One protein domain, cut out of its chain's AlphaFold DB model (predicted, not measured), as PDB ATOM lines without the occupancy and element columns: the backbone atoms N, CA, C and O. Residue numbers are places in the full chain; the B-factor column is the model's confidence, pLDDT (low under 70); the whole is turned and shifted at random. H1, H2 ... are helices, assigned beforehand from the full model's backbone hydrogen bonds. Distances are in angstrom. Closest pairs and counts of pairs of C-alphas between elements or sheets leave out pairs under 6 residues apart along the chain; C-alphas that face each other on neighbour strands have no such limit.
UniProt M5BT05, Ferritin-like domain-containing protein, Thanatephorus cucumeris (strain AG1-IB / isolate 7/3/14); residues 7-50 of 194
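AT A GLANCE: This is residues 7 to 50 of the 194 residues of the protein "Ferritin-like domain-containing protein" of Thanatephorus cucumeris (strain AG1-IB / isolate 7/3/14) (UniProt M5BT05). What shape does the model show? Two helices, H1 then H2, stand end to end nearly in one line, and the link between them, residues 22 to 39, loops out to one side. What is it made of? The printed part has 44 residues with two named helices, 24 residues in all, and no named strand: all helix. How large is it? It is a rod of 40 by 18 by 16 A, only just loose, close to compact, with a radius of gyration of the C-alphas of 11.4 A.

HOW THE PARTS SIT: Where do the helices meet? H1, residues 7 to 21, touches H2, residues 40 to 48, with residues 19 to 21 alone; the closest C-alphas, those of Gly 20 and His 40, are 4.9 A apart. How do they run? They run the same way at a shallow tilt of 9 degrees. In both, every O i to N i+4 pair is within hydrogen-bond range.

IN THESE COORDINATES: Where is H1? It runs 20.9 A from C-alpha 7 at (157.222, 137.359, 98.562) to C-alpha 21. Where is H2? It runs 12.7 A from C-alpha 40 to C-alpha 48 at (167.342, 158.410, 126.870).

THE WHOLE: Is it unbroken? The printed part has no cut, and the 18-residue link is long. Where is confidence low? Residues 25 to 37 are under 70.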
ATOM      1  N   GLU A   7     158.193 136.706  97.676       90.31
ATOM      2  CA  GLU A   7     157.222 137.359  98.562       90.31
ATOM      3  C   GLU A   7     157.564 137.177 100.049       90.31
ATOM      4  O   GLU A   7     157.565 138.157 100.795       90.31
ATOM      5  N   ASP A   8     157.960 135.966 100.455       88.25
ATOM      6  CA  ASP A   8     158.380 135.660 101.826       88.25
ATOM      7  C   ASP A   8     159.676 136.402 102.185       88.25
ATOM      8  O   ASP A   8     159.823 136.914 103.295       88.25
ATOM      9  N   ALA A   9     160.606 136.514 101.228       89.50
ATOM     10  CA  ALA A   9     161.855 137.251 101.411       89.50
ATOM     11  C   ALA A   9     161.595 138.751 101.602       89.50
ATOM     12  O   ALA A   9     162.142 139.374 102.511       89.50
ATOM     13  N   ILE A  10     160.722 139.331 100.771       89.69
ATOM     14  CA  ILE A  10     160.306 140.733 100.885       89.69
ATOM     15  C   ILE A  10     159.615 140.976 102.224       89.69
ATOM     16  O   ILE A  10     159.886 141.987 102.871       89.69
ATOM     17  N   TYR A  11     158.745 140.063 102.653       87.94
ATOM     18  CA  TYR A  11     158.096 140.160 103.954       87.94
ATOM     19  C   TYR A  11     159.112 140.132 105.104       87.94
ATOM     20  O   TYR A  11     159.077 141.013 105.959       87.94
ATOM     21  N   ALA A  12     160.059 139.188 105.094       88.38
ATOM     22  CA  ALA A  12     161.101 139.095 106.116       88.38
ATOM     23  C   ALA A  12     161.973 140.363 106.173       88.38
ATOM     24  O   ALA A  12     162.222 140.888 107.257       88.38
ATOM     25  N   MET A  13     162.376 140.907 105.018       89.12
ATOM     26  CA  MET A  13     163.120 142.171 104.957       89.12
ATOM     27  C   MET A  13     162.311 143.342 105.523       89.12
ATOM     28  O   MET A  13     162.832 144.116 106.323       89.12
ATOM     29  N   LYS A  14     161.028 143.459 105.151       88.06
ATOM     30  CA  LYS A  14     160.139 144.495 105.697       88.06
ATOM     31  C   LYS A  14     160.014 144.381 107.209       88.06
ATOM     32  O   LYS A  14     160.089 145.396 107.886       88.06
ATOM     33  N   LEU A  15     159.864 143.166 107.733       87.25
ATOM     34  CA  LEU A  15     159.761 142.934 109.169       87.25
ATOM     35  C   LEU A  15     161.020 143.398 109.915       87.25
ATOM     36  O   LEU A  15     160.891 144.072 110.931       87.25
ATOM     37  N   ILE A  16     162.216 143.084 109.404       89.25
ATOM     38  CA  ILE A  16     163.490 143.521 110.005       89.25
ATOM     39  C   ILE A  16     163.574 145.050 110.045       89.25
ATOM     40  O   ILE A  16     163.872 145.619 111.093       89.25
ATOM     41  N   VAL A  17     163.269 145.717 108.925       89.69
ATOM     42  CA  VAL A  17     163.279 147.187 108.850       89.69
ATOM     43  C   VAL A  17     162.261 147.783 109.819       89.69
ATOM     44  O   VAL A  17     162.606 148.671 110.588       89.69
ATOM     45  N   GLN A  18     161.035 147.257 109.846       88.81
ATOM     46  CA  GLN A  18     159.979 147.756 110.728       88.81
ATOM     47  C   GLN A  18     160.308 147.563 112.213       88.81
ATOM     48  O   GLN A  18     160.050 148.455 113.011       88.81
ATOM     49  N   GLN A  19     160.905 146.432 112.603       87.75
ATOM     50  CA  GLN A  19     161.355 146.234 113.986       87.75
ATOM     51  C   GLN A  19     162.487 147.194 114.368       87.75
ATOM     52  O   GLN A  19     162.540 147.634 115.512       87.75
ATOM     53  N   GLY A  20     163.377 147.538 113.432       89.06
ATOM     54  CA  GLY A  20     164.470 148.480 113.672       89.06
ATOM     55  C   GLY A  20     164.019 149.942 113.731       89.06
ATOM     56  O   GLY A  20     164.255 150.624 114.729       89.06
ATOM     57  N   GLU A  21     163.381 150.409 112.660       88.56
ATOM     58  CA  GLU A  21     163.142 151.829 112.363       88.56
ATOM     59  C   GLU A  21     161.679 152.263 112.523       88.56
ATOM     60  O   GLU A  21     161.403 153.461 112.529       88.56
ATOM     61  N   GLY A  22     160.750 151.313 112.647       84.75
ATOM     62  CA  GLY A  22     159.315 151.587 112.691       84.75
ATOM     63  C   GLY A  22     158.623 151.515 111.335       84.75
ATOM     64  O   GLY A  22     159.210 151.145 110.313       84.75
ATOM     65  N   VAL A  23     157.331 151.840 111.318       80.06
ATOM     66  CA  VAL A  23     156.539 151.898 110.076       80.06
ATOM     67  C   VAL A  23     156.477 153.307 109.503       80.06
ATOM     68  O   VAL A  23     156.536 154.308 110.216       80.06
ATOM     69  N   ARG A  24     156.306 153.410 108.180       71.56
ATOM     70  CA  ARG A  24     156.069 154.712 107.547       71.56
ATOM     71  C   ARG A  24     154.695 155.263 107.950       71.56
ATOM     72  O   ARG A  24     153.761 154.483 108.148       71.56
ATOM     73  N   PRO A  25     154.518 156.597 107.996       65.81
ATOM     74  CA  PRO A  25     153.209 157.198 108.225       65.81
ATOM     75  C   PRO A  25     152.157 156.659 107.241       65.81
ATOM     76  O   PRO A  25     152.334 156.748 106.027       65.81
ATOM     77  N   GLY A  26     151.064 156.106 107.772       63.00
ATOM     78  CA  GLY A  26     149.976 155.516 106.983       63.00
ATOM     79  C   GLY A  26     150.118 154.018 106.678       63.00
ATOM     80  O   GLY A  26     149.197 153.445 106.099       63.00
ATOM     81  N   GLU A  27     151.214 153.369 107.078       67.75
ATOM     82  CA  GLU A  27     151.359 151.909 107.018       67.75
ATOM     83  C   GLU A  27     150.914 151.248 108.335       67.75
ATOM     84  O   GLU A  27     151.076 151.803 109.421       67.75
ATOM     85  N   THR A  28     150.352 150.040 108.250       59.94
ATOM     86  CA  THR A  28     150.025 149.212 109.420       59.94
ATOM     87  C   THR A  28     151.212 148.300 109.765       59.94
ATOM     88  O   THR A  28     151.757 147.631 108.887       59.94
ATOM     89  N   GLY A  29     151.633 148.243 111.037       59.44
ATOM     90  CA  GLY A  29     152.728 147.363 111.477       59.44
ATOM     91  C   GLY A  29     153.280 147.667 112.878       59.44
ATOM     92  O   GLY A  29     152.526 148.069 113.766       59.44
ATOM     93  N   VAL A  30     154.577 147.401 113.086       56.34
ATOM     94  CA  VAL A  30     155.316 147.604 114.354       56.34
ATOM     95  C   VAL A  30     155.529 149.106 114.589       56.34
ATOM     96  O   VAL A  30     156.548 149.652 114.208       56.34
ATOM     97  N   ASP A  31     154.478 149.769 115.059       51.69
ATOM     98  CA  ASP A  31     154.412 151.010 115.858       51.69
ATOM     99  C   ASP A  31     152.917 151.310 116.056       51.69
ATOM    100  O   ASP A  31     152.412 152.399 115.792       51.69
ATOM    101  N   ASN A  32     152.158 150.277 116.439       51.88
ATOM    102  CA  ASN A  32     150.753 150.432 116.783       51.88
ATOM    103  C   ASN A  32     150.667 150.725 118.292       51.88
ATOM    104  O   ASN A  32     150.966 149.818 119.081       51.88
ATOM    105  N   PRO A  33     150.238 151.936 118.707       51.88
ATOM    106  CA  PRO A  33     150.099 152.304 120.116       51.88
ATOM    107  C   PRO A  33     149.175 151.364 120.898       51.88
ATOM    108  O   PRO A  33     149.317 151.233 122.108       51.88
ATOM    109  N   GLU A  34     148.247 150.688 120.215       53.97
ATOM    110  CA  GLU A  34     147.272 149.783 120.829       53.97
ATOM    111  C   GLU A  34     147.850 148.402 121.184       53.97
ATOM    112  O   GLU A  34     147.219 147.661 121.931       53.97
ATOM    113  N   ASN A  35     149.040 148.041 120.679       52.41
ATOM    114  CA  ASN A  35     149.620 146.697 120.844       52.41
ATOM    115  C   ASN A  35     151.010 146.675 121.517       52.41
ATOM    116  O   ASN A  35     151.667 145.637 121.469       52.41
ATOM    117  N   ASP A  36     151.482 147.792 122.091       56.81
ATOM    118  CA  ASP A  36     152.813 147.942 122.739       56.81
ATOM    119  C   ASP A  36     154.005 147.478 121.869       56.81
ATOM    120  O   ASP A  36     155.092 147.146 122.339       56.81
ATOM    121  N   LYS A  37     153.814 147.450 120.547       66.50
ATOM    122  CA  LYS A  37     154.839 147.058 119.579       66.50
ATOM    123  C   LYS A  37     155.566 148.300 119.093       66.50
ATOM    124  O   LYS A  37     155.217 148.820 118.040       66.50
ATOM    125  N   ARG A  38     156.532 148.770 119.881       78.94
ATOM    126  CA  ARG A  38     157.452 149.857 119.512       78.94
ATOM    127  C   ARG A  38     158.631 149.323 118.701       78.94
ATOM    128  O   ARG A  38     159.139 148.241 119.000       78.94
ATOM    129  N   SER A  39     159.087 150.093 117.722       89.12
ATOM    130  CA  SER A  39     160.376 149.875 117.062       89.12
ATOM    131  C   SER A  39     161.551 150.001 118.038       89.12
ATOM    132  O   SER A  39     161.465 150.667 119.074       89.12
ATOM    133  N   HIS A  40     162.686 149.383 117.702       89.88
ATOM    134  CA  HIS A  40     163.918 149.497 118.482       89.88
ATOM    135  C   HIS A  40     164.355 150.960 118.634       89.88
ATOM    136  O   HIS A  40     164.772 151.354 119.724       89.88
ATOM    137  N   TYR A  41     164.219 151.777 117.582       90.00
ATOM    138  CA  TYR A  41     164.509 153.209 117.641       90.00
ATOM    139  C   TYR A  41     163.691 153.925 118.724       90.00
ATOM    140  O   TYR A  41     164.272 154.587 119.584       90.00
ATOM    141  N   GLU A  42     162.365 153.758 118.735       88.00
ATOM    142  CA  GLU A  42     161.505 154.408 119.731       88.00
ATOM    143  C   GLU A  42     161.755 153.872 121.149       88.00
ATOM    144  O   GLU A  42     161.744 154.640 122.114       88.00
ATOM    145  N   ILE A  43     162.065 152.576 121.299       87.38
ATOM    146  CA  ILE A  43     162.483 152.005 122.589       87.38
ATOM    147  C   ILE A  43     163.757 152.700 123.086       87.38
ATOM    148  O   ILE A  43     163.755 153.243 124.192       87.38
ATOM    149  N   PHE A  44     164.826 152.739 122.287       90.38
ATOM    150  CA  PHE A  44     166.098 153.332 122.709       90.38
ATOM    151  C   PHE A  44     166.002 154.839 122.927       90.38
ATOM    152  O   PHE A  44     166.555 155.345 123.901       90.38
ATOM    153  N   LYS A  45     165.250 155.549 122.083       89.94
ATOM    154  CA  LYS A  45     164.963 156.969 122.275       89.94
ATOM    155  C   LYS A  45     164.232 157.210 123.592       89.94
ATOM    156  O   LYS A  45     164.651 158.070 124.355       89.94
ATOM    157  N   SER A  46     163.216 156.403 123.907       88.25
ATOM    158  CA  SER A  46     162.509 156.527 125.184       88.25
ATOM    159  C   SER A  46     163.431 156.285 126.381       88.25
ATOM    160  O   SER A  46     163.310 156.981 127.382       88.25
ATOM    161  N   LEU A  47     164.403 155.371 126.283       88.50
ATOM    162  CA  LEU A  47     165.364 155.121 127.363       88.50
ATOM    163  C   LEU A  47     166.283 156.319 127.647       88.50
ATOM    164  O   LEU A  47     166.713 156.463 128.789       88.50
ATOM    165  N   LEU A  48     166.552 157.186 126.661       89.19
ATOM    166  CA  LEU A  48     167.342 158.410 126.870       89.19
ATOM    167  C   LEU A  48     166.637 159.408 127.795       89.19
ATOM    168  O   LEU A  48     167.301 160.137 128.530       89.19
ATOM    169  N   ASP A  49     165.305 159.414 127.783       90.69
ATOM    170  CA  ASP A  49     164.491 160.325 128.591       90.69
ATOM    171  C   ASP A  49     164.249 159.801 130.019       90.69
ATOM    172  O   ASP A  49     163.693 160.507 130.863       90.69
ATOM    173  N   HIS A  50     164.662 158.563 130.317       87.19
ATOM    174  CA  HIS A  50     164.440 157.918 131.609       87.19
ATOM    175  C   HIS A  50     165.727 157.806 132.427       87.19
ATOM    176  O   HIS A  50     166.832 157.637 131.916       87.19
TER     177      HIS A  50